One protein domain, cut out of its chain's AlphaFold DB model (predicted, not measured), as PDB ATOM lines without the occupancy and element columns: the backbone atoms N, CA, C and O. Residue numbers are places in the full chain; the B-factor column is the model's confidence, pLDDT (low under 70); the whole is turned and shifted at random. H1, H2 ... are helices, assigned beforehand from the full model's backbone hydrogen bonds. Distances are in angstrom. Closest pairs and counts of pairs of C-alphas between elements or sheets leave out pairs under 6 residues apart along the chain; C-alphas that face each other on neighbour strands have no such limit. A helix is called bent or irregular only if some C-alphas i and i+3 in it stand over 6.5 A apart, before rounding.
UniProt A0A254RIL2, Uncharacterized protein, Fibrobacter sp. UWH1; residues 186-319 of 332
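AT A GLANCE: This is residues 186 to 319 of the 332 residues of an uncharacterized protein of Fibrobacter sp. UWH1 (UniProt A0A254RIL2). Six nearly aligned helices form a bundle: H3, H1, H2 and H4 stand round a four-sided core, and H5 and H6 extend it beyond H4. The link of residues 219 to 237 runs outside the bundle from the end of H2 to H3, and residues 304 to 319 trail past one end. The printed part has 134 residues, with H1 to H6 in order and no named strand; the class is all helix. It is compact, with a radius of gyration of the C-alphas of 14.3 A, and spans 43 by 33 by 24 A.

IN THESE COORDINATES: Find C-alpha 238 at (264.034, 297.770, 268.390); from there H3 runs 25.6 A to residue 255. H1, residues 186 to 203, begins at (280.649, 321.581, 265.640) and is 24.2 A long. It has a kink of 37 degrees near residue 193 and is only just irregular: C-alphas 191 and 194 are 6.7 A apart. H2 is residues 206 to 218, H4 260 to 275 at 22.1 A, H5 279 to 289, and H6 294 to 303, ending at (267.747, 291.403, 250.281).

HOW THE PARTS SIT: Residues 188 to 196 of H1 touch H3, closest at C-alphas 192 and 251, 6.2 A. H1 and H2 form a hairpin, closest at C-alphas 200 and 209, 5.4 A. H2 touches H4 at a shallow tilt of 5 degrees, opposite ways; C-alphas 211 and 265 come closest, 4.9 A. H3 and H4 are near each other. H4 and H5 form a hairpin, C-alphas 270 and 282 closest at 4.4 A, as do H5 and H6, C-alphas 286 and 300 at 5.0 A. Every O i to N i+4 pair is within hydrogen-bond range in H2, H3 and H4; H1 has 12 of 14, H5 6 of 7, H6 5 of 6.

THE WHOLE: The C-alphas of Gly 222 and Ser 308 are farthest apart, 43.8 A. The printed part has no cut; the link H2 to H3 is long. Residues 218 to 225 are under pLDDT 70.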
ATOM      1  N   PHE A 186     280.301 322.235 264.377       78.44
ATOM      2  CA  PHE A 186     280.649 321.581 265.640       78.44
ATOM      3  C   PHE A 186     279.424 321.358 266.520       78.44
ATOM      4  O   PHE A 186     279.279 320.285 267.089       78.44
ATOM      5  N   HIS A 187     278.502 322.320 266.585       80.94
ATOM      6  CA  HIS A 187     277.252 322.154 267.313       80.94
ATOM      7  C   HIS A 187     276.426 320.982 266.771       80.94
ATOM      8  O   HIS A 187     275.952 320.171 267.564       80.94
ATOM      9  N   GLY A 188     276.296 320.851 265.447       78.44
ATOM     10  CA  GLY A 188     275.647 319.698 264.824       78.44
ATOM     11  C   GLY A 188     276.350 318.380 265.160       78.44
ATOM     12  O   GLY A 188     275.697 317.406 265.531       78.44
ATOM     13  N   VAL A 189     277.684 318.357 265.111       78.00
ATOM     14  CA  VAL A 189     278.482 317.174 265.464       78.00
ATOM     15  C   VAL A 189     278.311 316.800 266.938       78.00
ATOM     16  O   VAL A 189     278.045 315.645 267.249       78.00
ATOM     17  N   THR A 190     278.394 317.750 267.865       77.12
ATOM     18  CA  THR A 190     278.205 317.477 269.296       77.12
ATOM     19  C   THR A 190     276.772 317.061 269.611       77.12
ATOM     20  O   THR A 190     276.566 316.182 270.440       77.12
ATOM     21  N   ARG A 191     275.780 317.683 268.963       81.19
ATOM     22  CA  ARG A 191     274.362 317.416 269.220       81.19
ATOM     23  C   ARG A 191     273.928 316.043 268.722       81.19
ATOM     24  O   ARG A 191     273.190 315.374 269.428       81.19
ATOM     25  N   PHE A 192     274.355 315.666 267.522       83.69
ATOM     26  CA  PHE A 192     273.878 314.458 266.852       83.69
ATOM     27  C   PHE A 192     274.975 313.390 266.807       83.69
ATOM     28  O   PHE A 192     274.846 312.315 267.374       83.69
ATOM     29  N   ILE A 193     276.117 313.707 266.204       84.94
ATOM     30  CA  ILE A 193     277.151 312.717 265.880       84.94
ATOM     31  C   ILE A 193     277.848 312.126 267.119       84.94
ATOM     32  O   ILE A 193     278.126 310.927 267.152       84.94
ATOM     33  N   ALA A 194     278.135 312.921 268.152       81.94
ATOM     34  CA  ALA A 194     278.846 312.435 269.337       81.94
ATOM     35  C   ALA A 194     278.045 311.392 270.152       81.94
ATOM     36  O   ALA A 194     278.601 310.316 270.404       81.94
ATOM     37  N   PRO A 195     276.755 311.621 270.493       84.56
ATOM     38  CA  PRO A 195     275.905 310.590 271.097       84.56
ATOM     39  C   PRO A 195     275.845 309.309 270.264       84.56
ATOM     40  O   PRO A 195     275.915 308.199 270.798       84.56
ATOM     41  N   TRP A 196     275.793 309.448 268.936       88.81
ATOM     42  CA  TRP A 196     275.759 308.295 268.047       88.81
ATOM     43  C   TRP A 196     277.044 307.488 268.102       88.81
ATOM     44  O   TRP A 196     277.049 306.263 268.227       88.81
ATOM     45  N   LEU A 197     278.180 308.168 268.048       88.31
ATOM     46  CA  LEU A 197     279.451 307.478 268.129       88.31
ATOM     47  C   LEU A 197     279.606 306.755 269.475       88.31
ATOM     48  O   LEU A 197     280.145 305.648 269.516       88.31
ATOM     49  N   GLU A 198     279.118 307.343 270.571       87.50
ATOM     50  CA  GLU A 198     279.162 306.717 271.894       87.50
ATOM     51  C   GLU A 198     278.330 305.432 271.955       87.50
ATOM     52  O   GLU A 198     278.826 304.395 272.407       87.50
ATOM     53  N   ILE A 199     277.091 305.465 271.467       88.31
ATOM     54  CA  ILE A 199     276.217 304.287 271.486       88.31
ATOM     55  C   ILE A 199     276.767 303.204 270.563       88.31
ATOM     56  O   ILE A 199     276.829 302.047 270.979       88.31
ATOM     57  N   ALA A 200     277.246 303.552 269.363       90.81
ATOM     58  CA  ALA A 200     277.877 302.597 268.451       90.81
ATOM     59  C   ALA A 200     279.111 301.931 269.091       90.81
ATOM     60  O   ALA A 200     279.295 300.719 268.972       90.81
ATOM     61  N   LYS A 201     279.920 302.684 269.853       91.00
ATOM     62  CA  LYS A 201     281.044 302.134 270.630       91.00
ATOM     63  C   LYS A 201     280.577 301.183 271.734       91.00
ATOM     64  O   LYS A 201     281.102 300.076 271.831       91.00
ATOM     65  N   LYS A 202     279.579 301.571 272.537       88.88
ATOM     66  CA  LYS A 202     279.071 300.752 273.658       88.88
ATOM     67  C   LYS A 202     278.327 299.492 273.209       88.88
ATOM     68  O   LYS A 202     278.349 298.490 273.914       88.88
ATOM     69  N   THR A 203     277.706 299.522 272.034       88.69
ATOM     70  CA  THR A 203     277.023 298.367 271.419       88.69
ATOM     71  C   THR A 203     277.942 297.530 270.522       88.69
ATOM     72  O   THR A 203     277.546 296.447 270.088       88.69
ATOM     73  N   GLY A 204     279.171 297.994 270.262       91.25
ATOM     74  CA  GLY A 204     280.151 297.331 269.399       91.25
ATOM     75  C   GLY A 204     279.771 297.334 267.913       91.25
ATOM     76  O   GLY A 204     280.043 296.370 267.207       91.25
ATOM     77  N   ARG A 205     279.106 298.381 267.415       93.44
ATOM     78  CA  ARG A 205     278.769 298.548 265.988       93.44
ATOM     79  C   ARG A 205     279.924 299.227 265.260       93.44
ATOM     80  O   ARG A 205     279.914 300.443 265.068       93.44
ATOM     81  N   LYS A 206     280.938 298.451 264.872       92.62
ATOM     82  CA  LYS A 206     282.178 298.974 264.284       92.62
ATOM     83  C   LYS A 206     281.906 299.734 262.991       92.62
ATOM     84  O   LYS A 206     282.293 300.891 262.878       92.62
ATOM     85  N   GLU A 207     281.213 299.106 262.044       91.00
ATOM     86  CA  GLU A 207     280.963 299.717 260.729       91.00
ATOM     87  C   GLU A 207     280.134 301.004 260.828       91.00
ATOM     88  O   GLU A 207     280.373 301.961 260.091       91.00
ATOM     89  N   LEU A 208     279.167 301.042 261.750       93.12
ATOM     90  CA  LEU A 208     278.370 302.240 262.000       93.12
ATOM     91  C   LEU A 208     279.231 303.351 262.604       93.12
ATOM     92  O   LEU A 208     279.189 304.478 262.127       93.12
ATOM     93  N   ALA A 209     280.055 303.031 263.605       92.56
ATOM     94  CA  ALA A 209     280.966 303.993 264.213       92.56
ATOM     95  C   ALA A 209     281.959 304.583 263.190       92.56
ATOM     96  O   ALA A 209     282.188 305.791 263.194       92.56
ATOM     97  N   GLU A 210     282.507 303.769 262.284       91.00
ATOM     98  CA  GLU A 210     283.386 304.233 261.198       91.00
ATOM     99  C   GLU A 210     282.657 305.180 260.229       91.00
ATOM    100  O   GLU A 210     283.191 306.231 259.869       91.00
ATOM    101  N   ALA A 211     281.417 304.857 259.847       90.31
ATOM    102  CA  ALA A 211     280.613 305.718 258.981       90.31
ATOM    103  C   ALA A 211     280.223 307.044 259.662       90.31
ATOM    104  O   ALA A 211     280.262 308.098 259.031       90.31
ATOM    105  N   ILE A 212     279.912 307.013 260.962       89.75
ATOM    106  CA  ILE A 212     279.622 308.206 261.771       89.75
ATOM    107  C   ILE A 212     280.842 309.144 261.823       89.75
ATOM    108  O   ILE A 212     280.696 310.355 261.649       89.75
ATOM    109  N   VAL A 213     282.053 308.599 261.995       86.94
ATOM    110  CA  VAL A 213     283.299 309.389 261.960       86.94
ATOM    111  C   VAL A 213     283.512 310.052 260.595       86.94
ATOM    112  O   VAL A 213     283.941 311.205 260.537       86.94
ATOM    113  N   ALA A 214     283.160 309.380 259.497       85.62
ATOM    114  CA  ALA A 214     283.245 309.965 258.159       85.62
ATOM    115  C   ALA A 214     282.280 311.154 257.964       85.62
ATOM    116  O   ALA A 214     282.653 312.139 257.326       85.62
ATOM    117  N   ILE A 215     281.074 311.108 258.552       83.06
ATOM    118  CA  ILE A 215     280.139 312.249 258.541       83.06
ATOM    119  C   ILE A 215     280.744 313.444 259.286       83.06
ATOM    120  O   ILE A 215     280.747 314.560 258.766       83.06
ATOM    121  N   ALA A 216     281.305 313.230 260.478       79.25
ATOM    122  CA  ALA A 216     281.947 314.307 261.233       79.25
ATOM    123  C   ALA A 216     283.148 314.925 260.499       79.25
ATOM    124  O   ALA A 216     283.306 316.148 260.516       79.25
ATOM    125  N   ALA A 217     283.957 314.105 259.819       75.25
ATOM    126  CA  ALA A 217     285.061 314.591 258.995       75.25
ATOM    127  C   ALA A 217     284.560 315.504 257.858       75.25
ATOM    128  O   ALA A 217     285.121 316.578 257.631       75.25
ATOM    129  N   ASN A 218     283.455 315.134 257.198       68.12
ATOM    130  CA  ASN A 218     282.807 315.968 256.179       68.12
ATOM    131  C   ASN A 218     282.202 317.253 256.750       68.12
ATOM    132  O   ASN A 218     282.255 318.298 256.098       68.12
ATOM    133  N   ALA A 219     281.688 317.212 257.982       64.56
ATOM    134  CA  ALA A 219     281.181 318.396 258.660       64.56
ATOM    135  C   ALA A 219     282.283 319.447 258.911       64.56
ATOM    136  O   ALA A 219     281.962 320.586 259.228       64.56
ATOM    137  N   LYS A 220     283.575 319.137 258.715       63.25
ATOM    138  CA  LYS A 220     284.724 319.989 259.088       63.25
ATOM    139  C   LYS A 220     284.890 320.158 260.600       63.25
ATOM    140  O   LYS A 220     285.574 321.084 261.038       63.25
ATOM    141  N   ALA A 221     284.298 319.271 261.399       60.34
ATOM    142  CA  ALA A 221     284.766 319.094 262.762       60.34
ATOM    143  C   ALA A 221     286.130 318.400 262.678       60.34
ATOM    144  O   ALA A 221     286.303 317.481 261.878       60.34
ATOM    145  N   GLY A 222     287.121 318.879 263.435       56.03
ATOM    146  CA  GLY A 222     288.456 318.275 263.464       56.03
ATOM    147  C   GLY A 222     288.414 316.754 263.668       56.03
ATOM    148  O   GLY A 222     287.408 316.215 264.128       56.03
ATOM    149  N   ASN A 223     289.504 316.072 263.305       54.62
ATOM    150  CA  ASN A 223     289.613 314.610 263.323       54.62
ATOM    151  C   ASN A 223     288.988 313.996 264.584       54.62
ATOM    152  O   ASN A 223     289.527 314.145 265.679       54.62
ATOM    153  N   MET A 224     287.870 313.282 264.424       65.00
ATOM    154  CA  MET A 224     287.416 312.359 265.458       65.00
ATOM    155  C   MET A 224     288.426 311.215 265.569       65.00
ATOM    156  O   MET A 224     288.985 310.775 264.561       65.00
ATOM    157  N   ASP A 225     288.643 310.722 266.787       67.69
ATOM    158  CA  ASP A 225     289.542 309.595 267.022       67.69
ATOM    159  C   ASP A 225     289.159 308.378 266.177       67.69
ATOM    160  O   ASP A 225     287.977 308.051 266.007       67.69
ATOM    161  N   ALA A 226     290.180 307.662 265.701       70.94
ATOM    162  CA  ALA A 226     289.985 306.406 264.998       70.94
ATOM    163  C   ALA A 226     289.190 305.416 265.866       70.94
ATOM    164  O   ALA A 226     289.459 305.208 267.054       70.94
ATOM    165  N   VAL A 227     288.201 304.768 265.255       82.31
ATOM    166  CA  VAL A 227     287.359 303.790 265.938       82.31
ATOM    167  C   VAL A 227     288.131 302.483 266.091       82.31
ATOM    168  O   VAL A 227     288.416 301.801 265.112       82.31
ATOM    169  N   THR A 228     288.427 302.102 267.336       85.06
ATOM    170  CA  THR A 228     289.090 300.826 267.657       85.06
ATOM    171  C   THR A 228     288.155 299.931 268.471       85.06
ATOM    172  O   THR A 228     288.344 299.745 269.670       85.06
ATOM    173  N   ILE A 229     287.103 299.410 267.833       90.50
ATOM    174  CA  ILE A 229     286.170 298.446 268.443       90.50
ATOM    175  C   ILE A 229     286.012 297.213 267.551       90.50
ATOM    176  O   ILE A 229     286.132 297.301 266.328       90.50
ATOM    177  N   SER A 230     285.732 296.064 268.162       87.44
ATOM    178  CA  SER A 230     285.339 294.849 267.440       87.44
ATOM    179  C   SER A 230     283.845 294.879 267.129       87.44
ATOM    180  O   SER A 230     283.060 295.389 267.927       87.44
ATOM    181  N   GLU A 231     283.452 294.298 265.995       90.81
ATOM    182  CA  GLU A 231     282.036 294.134 265.664       90.81
ATOM    183  C   GLU A 231     281.373 293.178 266.669       90.81
ATOM    184  O   GLU A 231     281.855 292.069 266.916       90.81
ATOM    185  N   SER A 232     280.272 293.626 267.261       90.56
ATOM    186  CA  SER A 232     279.530 292.897 268.277       90.56
ATOM    187  C   SER A 232     278.820 291.683 267.695       90.56
ATOM    188  O   SER A 232     278.213 291.734 266.627       90.56
ATOM    189  N   VAL A 233     278.843 290.589 268.454       87.62
ATOM    190  CA  VAL A 233     278.061 289.380 268.164       87.62
ATOM    191  C   VAL A 233     276.617 289.481 268.664       87.62
ATOM    192  O   VAL A 233     275.777 288.660 268.299       87.62
ATOM    193  N   VAL A 234     276.316 290.476 269.507       89.31
ATOM    194  CA  VAL A 234     274.974 290.708 270.046       89.31
ATOM    195  C   VAL A 234     274.100 291.317 268.955       89.31
ATOM    196  O   VAL A 234     274.448 292.342 268.369       89.31
ATOM    197  N   LEU A 235     272.959 290.691 268.675       90.56
ATOM    198  CA  LEU A 235     272.020 291.166 267.655       90.56
ATOM    199  C   LEU A 235     271.420 292.535 268.041       90.56
ATOM    200  O   LEU A 235     271.234 292.787 269.231       90.56
ATOM    201  N   PRO A 236     271.104 293.408 267.068       92.06
ATOM    202  CA  PRO A 236     270.414 294.673 267.330       92.06
ATOM    203  C   PRO A 236     268.976 294.462 267.833       92.06
ATOM    204  O   PRO A 236     268.364 293.419 267.583       92.06
ATOM    205  N   CYS A 237     268.443 295.465 268.536       91.81
ATOM    206  CA  CYS A 237     267.078 295.496 269.081       91.81
ATOM    207  C   CYS A 237     266.249 296.662 268.512       91.81
ATOM    208  O   CYS A 237     266.786 297.522 267.811       91.81
ATOM    209  N   TYR A 238     264.944 296.694 268.821       91.31
ATOM    210  CA  TYR A 238     264.034 297.770 268.390       91.31
ATOM    211  C   TYR A 238     264.480 299.147 268.869       91.31
ATOM    212  O   TYR A 238     264.635 300.049 268.053       91.31
ATOM    213  N   GLN A 239     264.779 299.283 270.156       91.12
ATOM    214  CA  GLN A 239     265.140 300.556 270.775       91.12
ATOM    215  C   GLN A 239     266.412 301.156 270.165       91.12
ATOM    216  O   GLN A 239     266.473 302.359 269.929       91.12
ATOM    217  N   GLU A 240     267.407 300.314 269.867       90.62
ATOM    218  CA  GLU A 240     268.633 300.744 269.190       90.62
ATOM    219  C   GLU A 240     268.318 301.337 267.810       90.62
ATOM    220  O   GLU A 240     268.826 302.399 267.456       90.62
ATOM    221  N   LEU A 241     267.465 300.669 267.031       91.94
ATOM    222  CA  LEU A 241     267.109 301.114 265.686       91.94
ATOM    223  C   LEU A 241     266.220 302.350 265.660       91.94
ATOM    224  O   LEU A 241     266.427 303.209 264.803       91.94
ATOM    225  N   ASP A 242     265.254 302.436 266.569       91.31
ATOM    226  CA  ASP A 242     264.358 303.585 266.668       91.31
ATOM    227  C   ASP A 242     265.144 304.846 267.028       91.31
ATOM    228  O   ASP A 242     264.954 305.882 266.392       91.31
ATOM    229  N   PHE A 243     266.096 304.728 267.962       90.75
ATOM    230  CA  PHE A 243     267.036 305.799 268.285       90.75
ATOM    231  C   PHE A 243     267.855 306.220 267.059       90.75
ATOM    232  O   PHE A 243     267.918 307.404 266.725       90.75
ATOM    233  N   TRP A 244     268.458 305.257 266.347       91.19
ATOM    234  CA  TRP A 244     269.247 305.577 265.157       91.19
ATOM    235  C   TRP A 244     268.432 306.294 264.091       91.19
ATOM    236  O   TRP A 244     268.915 307.239 263.471       91.19
ATOM    237  N   GLU A 245     267.204 305.842 263.857       91.44
ATOM    238  CA  GLU A 245     266.327 306.439 262.864       91.44
ATOM    239  C   GLU A 245     265.899 307.857 263.245       91.44
ATOM    240  O   GLU A 245     266.030 308.758 262.412       91.44
ATOM    241  N   SER A 246     265.431 308.069 264.482       90.06
ATOM    242  CA  SER A 246     264.977 309.386 264.939       90.06
ATOM    243  C   SER A 246     266.087 310.418 264.851       90.06
ATOM    244  O   SER A 246     265.880 311.542 264.390       90.06
ATOM    245  N   GLU A 247     267.279 310.012 265.259       88.06
ATOM    246  CA  GLU A 247     268.413 310.896 265.298       88.06
ATOM    247  C   GLU A 247     268.963 311.209 263.900       88.06
ATOM    248  O   GLU A 247     269.164 312.381 263.570       88.06
ATOM    249  N   LEU A 248     269.153 310.196 263.042       88.31
ATOM    250  CA  LEU A 248     269.600 310.404 261.658       88.31
ATOM    251  C   LEU A 248     268.652 311.326 260.888       88.31
ATOM    252  O   LEU A 248     269.114 312.137 260.082       88.31
ATOM    253  N   ASP A 249     267.347 311.232 261.145       87.69
ATOM    254  CA  ASP A 249     266.349 312.122 260.553       87.69
ATOM    255  C   ASP A 249     266.429 313.543 261.132       87.69
ATOM    256  O   ASP A 249     266.246 314.519 260.398       87.69
ATOM    257  N   ALA A 250     266.699 313.689 262.433       86.81
ATOM    258  CA  ALA A 250     266.870 314.991 263.072       86.81
ATOM    259  C   ALA A 250     268.128 315.714 262.563       86.81
ATOM    260  O   ALA A 250     268.053 316.898 262.230       86.81
ATOM    261  N   TYR A 251     269.246 314.995 262.426       85.00
ATOM    262  CA  TYR A 251     270.464 315.515 261.810       85.00
ATOM    263  C   TYR A 251     270.220 315.929 260.364       85.00
ATOM    264  O   TYR A 251     270.519 317.064 260.026       85.00
ATOM    265  N   PHE A 252     269.620 315.067 259.532       84.31
ATOM    266  CA  PHE A 252     269.354 315.383 258.125       84.31
ATOM    267  C   PHE A 252     268.498 316.643 257.963       84.31
ATOM    268  O   PHE A 252     268.789 317.491 257.126       84.31
ATOM    269  N   LYS A 253     267.471 316.816 258.804       84.88
ATOM    270  CA  LYS A 253     266.657 318.042 258.821       84.88
ATOM    271  C   LYS A 253     267.451 319.272 259.260       84.88
ATOM    272  O   LYS A 253     267.177 320.365 258.776       84.88
ATOM    273  N   PHE A 254     268.380 319.104 260.200       81.75
ATOM    274  CA  PHE A 254     269.216 320.186 260.712       81.75
ATOM    275  C   PHE A 254     270.309 320.602 259.719       81.75
ATOM    276  O   PHE A 254     270.513 321.793 259.504       81.75
ATOM    277  N   SER A 255     271.018 319.636 259.134       76.44
ATOM    278  CA  SER A 255     272.174 319.865 258.265       76.44
ATOM    279  C   SER A 255     271.798 320.036 256.796       76.44
ATOM    280  O   SER A 255     272.534 320.690 256.062       76.44
ATOM    281  N   GLY A 256     270.681 319.447 256.357       75.44
ATOM    282  CA  GLY A 256     270.360 319.288 254.938       75.44
ATOM    283  C   GLY A 256     271.365 318.408 254.186       75.44
ATOM    284  O   GLY A 256     271.472 318.537 252.972       75.44
ATOM    285  N   ASP A 257     272.136 317.575 254.894       74.62
ATOM    286  CA  ASP A 257     273.249 316.808 254.328       74.62
ATOM    287  C   ASP A 257     272.763 315.601 253.514       74.62
ATOM    288  O   ASP A 257     272.319 314.598 254.068       74.62
ATOM    289  N   ASP A 258     272.884 315.679 252.192       78.56
ATOM    290  CA  ASP A 258     272.601 314.595 251.249       78.56
ATOM    291  C   ASP A 258     273.868 313.865 250.770       78.56
ATOM    292  O   ASP A 258     273.834 313.128 249.780       78.56
ATOM    293  N   SER A 259     274.992 314.044 251.471       81.75
ATOM    294  CA  SER A 259     276.275 313.479 251.071       81.75
ATOM    295  C   SER A 259     276.280 311.950 251.039       81.75
ATOM    296  O   SER A 259     275.575 311.249 251.772       81.75
ATOM    297  N   GLU A 260     277.187 311.404 250.229       86.06
ATOM    298  CA  GLU A 260     277.438 309.964 250.189       86.06
ATOM    299  C   GLU A 260     277.842 309.412 251.571       86.06
ATOM    300  O   GLU A 260     277.514 308.273 251.896       86.06
ATOM    301  N   ALA A 261     278.489 310.217 252.427       85.88
ATOM    302  CA  ALA A 261     278.831 309.819 253.794       85.88
ATOM    303  C   ALA A 261     277.589 309.605 254.669       85.88
ATOM    304  O   ALA A 261     277.517 308.598 255.379       85.88
ATOM    305  N   TYR A 262     276.589 310.489 254.571       88.19
ATOM    306  CA  TYR A 262     275.301 310.297 255.236       88.19
ATOM    307  C   TYR A 262     274.614 309.012 254.742       88.19
ATOM    308  O   TYR A 262     274.213 308.159 255.540       88.19
ATOM    309  N   GLY A 263     274.592 308.800 253.421       90.94
ATOM    310  CA  GLY A 263     274.106 307.557 252.814       90.94
ATOM    311  C   GLY A 263     274.828 306.302 253.319       90.94
ATOM    312  O   GLY A 263     274.191 305.280 253.591       90.94
ATOM    313  N   ASN A 264     276.147 306.379 253.502       91.25
ATOM    314  CA  ASN A 264     276.969 305.277 253.995       91.25
ATOM    315  C   ASN A 264     276.678 304.926 255.462       91.25
ATOM    316  O   ASN A 264     276.695 303.741 255.798       91.25
ATOM    317  N   ALA A 265     276.345 305.897 256.319       91.88
ATOM    318  CA  ALA A 265     275.923 305.610 257.694       91.88
ATOM    319  C   ALA A 265     274.573 304.880 257.743       91.88
ATOM    320  O   ALA A 265     274.436 303.881 258.451       91.88
ATOM    321  N   ILE A 266     273.608 305.295 256.916       94.50
ATOM    322  CA  ILE A 266     272.327 304.584 256.764       94.50
ATOM    323  C   ILE A 266     272.570 303.155 256.249       94.50
ATOM    324  O   ILE A 266     271.982 302.191 256.748       94.50
ATOM    325  N   ALA A 267     273.466 302.989 255.269       95.12
ATOM    326  CA  ALA A 267     273.812 301.678 254.726       95.12
ATOM    327  C   ALA A 267     274.534 300.780 255.749       95.12
ATOM    328  O   ALA A 267     274.317 299.567 255.742       95.12
ATOM    329  N   ALA A 268     275.354 301.343 256.643       95.00
ATOM    330  CA  ALA A 268     276.032 300.593 257.702       95.00
ATOM    331  C   ALA A 268     275.030 299.919 258.653       95.00
ATOM    332  O   ALA A 268     275.189 298.740 258.977       95.00
ATOM    333  N   ILE A 269     273.938 300.607 259.009       95.38
ATOM    334  CA  ILE A 269     272.833 300.011 259.780       95.38
ATOM    335  C   ILE A 269     272.217 298.833 259.012       95.38
ATOM    336  O   ILE A 269     272.015 297.754 259.574       95.38
ATOM    337  N   GLY A 270     271.995 298.991 257.704       95.12
ATOM    338  CA  GLY A 270     271.530 297.906 256.834       95.12
ATOM    339  C   GLY A 270     272.443 296.672 256.857       95.12
ATOM    340  O   GLY A 270     271.950 295.550 256.977       95.12
ATOM    341  N   LYS A 271     273.768 296.862 256.816       94.69
ATOM    342  CA  LYS A 271     274.765 295.774 256.861       94.69
ATOM    343  C   LYS A 271     274.790 295.047 258.206       94.69
ATOM    344  O   LYS A 271     274.857 293.816 258.233       94.69
ATOM    345  N   ILE A 272     274.667 295.783 259.314       94.69
ATOM    346  CA  ILE A 272     274.530 295.207 260.662       94.69
ATOM    347  C   ILE A 272     273.300 294.288 260.713       94.69
ATOM    348  O   ILE A 272     273.383 293.144 261.169       94.69
ATOM    349  N   LEU A 273     272.170 294.748 260.171       95.06
ATOM    350  CA  LEU A 273     270.926 293.979 260.120       95.06
ATOM    351  C   LEU A 273     271.004 292.774 259.169       95.06
ATOM    352  O   LEU A 273     270.445 291.717 259.470       95.06
ATOM    353  N   GLU A 274     271.709 292.897 258.040       94.62
ATOM    354  CA  GLU A 274     271.971 291.787 257.113       94.62
ATOM    355  C   GLU A 274     272.750 290.663 257.814       94.62
ATOM    356  O   GLU A 274     272.336 289.501 257.751       94.62
ATOM    357  N   ARG A 275     273.823 290.995 258.552       92.81
ATOM    358  CA  ARG A 275     274.593 290.024 259.357       92.81
ATOM    359  C   ARG A 275     273.742 289.363 260.438       92.81
ATOM    360  O   ARG A 275     273.855 288.157 260.659       92.81
ATOM    361  N   ALA A 276     272.845 290.132 261.050       92.81
ATOM    362  CA  ALA A 276     271.865 289.648 262.018       92.81
ATOM    363  C   ALA A 276     270.742 288.790 261.395       92.81
ATOM    364  O   ALA A 276     269.880 288.287 262.116       92.81
ATOM    365  N   LYS A 277     270.734 288.610 260.065       95.00
ATOM    366  CA  LYS A 277     269.687 287.921 259.290       95.00
ATOM    367  C   LYS A 277     268.299 288.560 259.437       95.00
ATOM    368  O   LYS A 277     267.276 287.907 259.228       95.00
ATOM    369  N   MET A 278     268.249 289.851 259.756       95.19
ATOM    370  CA  MET A 278     267.029 290.660 259.850       95.19
ATOM    371  C   MET A 278     266.731 291.321 258.497       95.19
ATOM    372  O   MET A 278     266.628 292.541 258.370       95.19
ATOM    373  N   TYR A 279     266.621 290.499 257.451       96.00
ATOM    374  CA  TYR A 279     266.582 290.939 256.052       96.00
ATOM    375  C   TYR A 279     265.430 291.895 255.724       96.00
ATOM    376  O   TYR A 279     265.574 292.766 254.867       96.00
ATOM    377  N   ASN A 280     264.289 291.769 256.410       94.06
ATOM    378  CA  ASN A 280     263.152 292.673 256.220       94.06
ATOM    379  C   ASN A 280     263.477 294.108 256.612       94.06
ATOM    380  O   ASN A 280     263.122 295.044 255.893       94.06
ATOM    381  N   VAL A 281     264.151 294.262 257.748       94.56
ATOM    382  CA  VAL A 281     264.530 295.564 258.286       94.56
ATOM    383  C   VAL A 281     265.742 296.087 257.518       94.56
ATOM    384  O   VAL A 281     265.721 297.231 257.074       94.56
ATOM    385  N   ALA A 282     266.729 295.232 257.221       95.88
ATOM    386  CA  ALA A 282     267.876 295.583 256.379       95.88
ATOM    387  C   ALA A 282     267.441 296.160 255.018       95.88
ATOM    388  O   ALA A 282     267.926 297.209 254.600       95.88
ATOM    389  N   LEU A 283     266.456 295.537 254.356       95.88
ATOM    390  CA  LEU A 283     265.896 296.025 253.090       95.88
ATOM    391  C   LEU A 283     265.331 297.450 253.200       95.88
ATOM    392  O   LEU A 283     265.487 298.236 252.265       95.88
ATOM    393  N   ARG A 284     264.659 297.790 254.310       95.06
ATOM    394  CA  ARG A 284     264.140 299.148 254.552       95.06
ATOM    395  C   ARG A 284     265.290 300.154 254.610       95.06
ATOM    396  O   ARG A 284     265.226 301.176 253.933       95.06
ATOM    397  N   TRP A 285     266.343 299.831 255.357       95.56
ATOM    398  CA  TRP A 285     267.517 300.691 255.509       95.56
ATOM    399  C   TRP A 285     268.298 300.859 254.205       95.56
ATOM    400  O   TRP A 285     268.609 301.986 253.831       95.56
ATOM    401  N   PHE A 286     268.517 299.788 253.438       96.25
ATOM    402  CA  PHE A 286     269.170 299.898 252.130       96.25
ATOM    403  C   PHE A 286     268.359 300.721 251.126       96.25
ATOM    404  O   PHE A 286     268.931 301.508 250.377       96.25
ATOM    405  N   LYS A 287     267.023 300.617 251.136       94.94
ATOM    406  CA  LYS A 287     266.171 301.494 250.317       94.94
ATOM    407  C   LYS A 287     266.288 302.962 250.728       94.94
ATOM    408  O   LYS A 287     266.346 303.813 249.848       94.94
ATOM    409  N   LYS A 288     266.341 303.251 252.034       93.31
ATOM    410  CA  LYS A 288     266.550 304.613 252.558       93.31
ATOM    411  C   LYS A 288     267.915 305.158 252.122       93.31
ATOM    412  O   LYS A 288     267.990 306.272 251.621       93.31
ATOM    413  N   ALA A 289     268.969 304.346 252.217       93.44
ATOM    414  CA  ALA A 289     270.316 304.706 251.767       93.44
ATOM    415  C   ALA A 289     270.421 304.867 250.239       93.44
ATOM    416  O   ALA A 289     271.211 305.675 249.759       93.44
ATOM    417  N   GLY A 290     269.603 304.140 249.470       91.69
ATOM    418  CA  GLY A 290     269.570 304.181 248.005       91.69
ATOM    419  C   GLY A 290     269.231 305.547 247.401       91.69
ATOM    420  O   GLY A 290     269.540 305.776 246.231       91.69
ATOM    421  N   ALA A 291     268.635 306.447 248.193       88.12
ATOM    422  CA  ALA A 291     268.411 307.844 247.823       88.12
ATOM    423  C   ALA A 291     269.714 308.664 247.747       88.12
ATOM    424  O   ALA A 291     269.759 309.654 247.026       88.12
ATOM    425  N   TYR A 292     270.765 308.221 248.445       87.75
ATOM    426  CA  TYR A 292     272.029 308.948 248.618       87.75
ATOM    427  C   TYR A 292     273.240 308.178 248.067       87.75
ATOM    428  O   TYR A 292     274.264 308.769 247.744       87.75
ATOM    429  N   SER A 293     273.137 306.849 247.936       83.06
ATOM    430  CA  SER A 293     274.210 305.993 247.423       83.06
ATOM    431  C   SER A 293     273.685 304.947 246.446       83.06
ATOM    432  O   SER A 293     272.815 304.131 246.761       83.06
ATOM    433  N   LYS A 294     274.274 304.907 245.245       83.50
ATOM    434  CA  LYS A 294     273.912 303.920 244.221       83.50
ATOM    435  C   LYS A 294     274.205 302.485 244.673       83.50
ATOM    436  O   LYS A 294     273.425 301.595 244.343       83.50
ATOM    437  N   ALA A 295     275.271 302.274 245.447       85.94
ATOM    438  CA  ALA A 295     275.657 300.954 245.949       85.94
ATOM    439  C   ALA A 295     274.572 300.335 246.850       85.94
ATOM    440  O   ALA A 295     274.285 299.142 246.750       85.94
ATOM    441  N   ALA A 296     273.879 301.157 247.644       89.44
ATOM    442  CA  ALA A 296     272.812 300.687 248.524       89.44
ATOM    443  C   ALA A 296     271.589 300.133 247.762       89.44
ATOM    444  O   ALA A 296     270.869 299.277 248.279       89.44
ATOM    445  N   ASN A 297     271.360 300.551 246.511       89.00
ATOM    446  CA  ASN A 297     270.292 299.978 245.684       89.00
ATOM    447  C   ASN A 297     270.576 298.520 245.304       89.00
ATOM    448  O   ASN A 297     269.648 297.709 245.230       89.00
ATOM    449  N   ASP A 298     271.843 298.175 245.084       92.06
ATOM    450  CA  ASP A 298     272.234 296.797 244.808       92.06
ATOM    451  C   ASP A 298     272.111 295.942 246.073       92.06
ATOM    452  O   ASP A 298     271.546 294.849 246.013       92.06
ATOM    453  N   ASP A 299     272.485 296.478 247.238       93.50
ATOM    454  CA  ASP A 299     272.252 295.827 248.534       93.50
ATOM    455  C   ASP A 299     270.760 295.563 248.790       93.50
ATOM    456  O   ASP A 299     270.368 294.447 249.143       93.50
ATOM    457  N   ALA A 300     269.891 296.538 248.503       93.31
ATOM    458  CA  ALA A 300     268.444 296.360 248.602       93.31
ATOM    459  C   ALA A 300     267.935 295.227 247.692       93.31
ATOM    460  O   ALA A 300     267.107 294.414 248.113       93.31
ATOM    461  N   ARG A 301     268.440 295.123 246.455       93.06
ATOM    462  CA  ARG A 301     268.072 294.034 245.532       93.06
ATOM    463  C   ARG A 301     268.502 292.669 246.063       93.06
ATOM    464  O   ARG A 301     267.716 291.726 245.968       93.06
ATOM    465  N   ARG A 302     269.693 292.567 246.671       94.00
ATOM    466  CA  ARG A 302     270.188 291.324 247.294       94.00
ATOM    467  C   ARG A 302     269.277 290.841 248.428       94.00
ATOM    468  O   ARG A 302     269.151 289.636 248.628       94.00
ATOM    469  N   MET A 303     268.610 291.753 249.142       95.25
ATOM    470  CA  MET A 303     267.747 291.403 250.281       95.25
ATOM    471  C   MET A 303     266.348 290.905 249.889       95.25
ATOM    472  O   MET A 303     265.738 290.148 250.648       95.25
ATOM    473  N   LEU A 304     265.824 291.282 248.716       93.00
ATOM    474  CA  LEU A 304     264.475 290.903 248.260       93.00
ATOM    475  C   LEU A 304     264.162 289.395 248.361       93.00
ATOM    476  O   LEU A 304     263.118 289.064 248.928       93.00
ATOM    477  N   PRO A 305     265.019 288.467 247.886       94.94
ATOM    478  CA  PRO A 305     264.748 287.031 248.000       94.94
ATOM    479  C   PRO A 305     264.901 286.478 249.428       94.94
ATOM    480  O   PRO A 305     264.465 285.361 249.701       94.94
ATOM    481  N   LEU A 306     265.523 287.228 250.344       94.19
ATOM    482  CA  LEU A 306     265.814 286.794 251.715       94.19
ATOM    483  C   LEU A 306     264.780 287.286 252.738       94.19
ATOM    484  O   LEU A 306     264.688 286.726 253.828       94.19
ATOM    485  N   LYS A 307     263.958 288.276 252.373       88.75
ATOM    486  CA  LYS A 307     262.856 288.859 253.166       88.75
ATOM    487  C   LYS A 307     262.014 287.815 253.920       88.75
ATOM    488  O   LYS A 307     261.750 287.972 255.112       88.75
ATOM    489  N   SER A 308     261.620 286.725 253.260       90.56
ATOM    490  CA  SER A 308     260.790 285.669 253.868       90.56
ATOM    491  C   SER A 308     261.509 284.832 254.932       90.56
ATOM    492  O   SER A 308     260.853 284.156 255.716       90.56
ATOM    493  N   LYS A 309     262.845 284.885 254.980       93.56
ATOM    494  CA  LYS A 309     263.702 284.167 255.937       93.56
ATOM    495  C   LYS A 309     264.210 285.071 257.066       93.56
ATOM    496  O   LYS A 309     265.130 284.686 257.783       93.56
ATOM    497  N   SER A 310     263.673 286.287 257.181       94.56
ATOM    498  CA  SER A 310     264.106 287.263 258.179       94.56
ATOM    499  C   SER A 310     263.832 286.760 259.593       94.56
ATOM    500  O   SER A 310     262.710 286.365 259.903       94.56
ATOM    501  N   ILE A 311     264.834 286.860 260.462       93.62
ATOM    502  CA  ILE A 311     264.645 286.704 261.907       93.62
ATOM    503  C   ILE A 311     263.847 287.907 262.430       93.62
ATOM    504  O   ILE A 311     263.964 289.019 261.898       93.62
ATOM    505  N   THR A 312     263.010 287.671 263.441       89.62
ATOM    506  CA  THR A 312     262.283 288.715 264.168       89.62
ATOM    507  C   THR A 312     263.222 289.439 265.116       89.62
ATOM    508  O   THR A 312     263.974 288.810 265.864       89.62
ATOM    509  N   MET A 313     263.167 290.764 265.102       90.38
ATOM    510  CA  MET A 313     263.916 291.559 266.061       90.38
ATOM    511  C   MET A 313     263.302 291.431 267.458       90.38
ATOM    512  O   MET A 313     262.133 291.059 267.590       90.38
ATOM    513  N   ARG A 314     264.119 291.672 268.481       91.44
ATOM    514  CA  ARG A 314     263.758 291.522 269.893       91.44
ATOM    515  C   ARG A 314     263.801 292.865 270.608       91.44
ATOM    516  O   ARG A 314     264.434 293.803 270.114       91.44
ATOM    517  N   GLU A 315     263.145 292.925 271.757       89.44
ATOM    518  CA  GLU A 315     263.216 294.074 272.654       89.44
ATOM    519  C   GLU A 315     264.577 294.116 273.355       89.44
ATOM    520  O   GLU A 315     265.262 293.098 273.490       89.44
ATOM    521  N   ALA A 316     264.981 295.294 273.819       85.88
ATOM    522  CA  ALA A 316     266.209 295.464 274.588       85.88
ATOM    523  C   ALA A 316     266.259 294.557 275.826       85.88
ATOM    524  O   ALA A 316     267.297 293.949 276.090       85.88
ATOM    525  N   ASP A 317     265.132 294.423 276.528       85.38
ATOM    526  CA  ASP A 317     265.002 293.629 277.756       85.38
ATOM    527  C   ASP A 317     265.169 292.114 277.508       85.38
ATOM    528  O   ASP A 317     265.488 291.362 278.426       85.38
ATOM    529  N   ASP A 318     265.021 291.654 276.257       86.62
ATOM    530  CA  ASP A 318     265.266 290.257 275.862       86.62
ATOM    531  C   ASP A 318     266.753 289.962 275.586       86.62
ATOM    532  O   ASP A 318     267.144 288.809 275.359       86.62
ATOM    533  N   ILE A 319     267.578 291.008 275.485       87.31
ATOM    534  CA  ILE A 319     268.984 290.930 275.068       87.31
ATOM    535  C   ILE A 319     269.914 291.340 276.204       87.31
ATOM    536  O   ILE A 319     270.956 290.716 276.406       87.31
TER     537      ILE A 319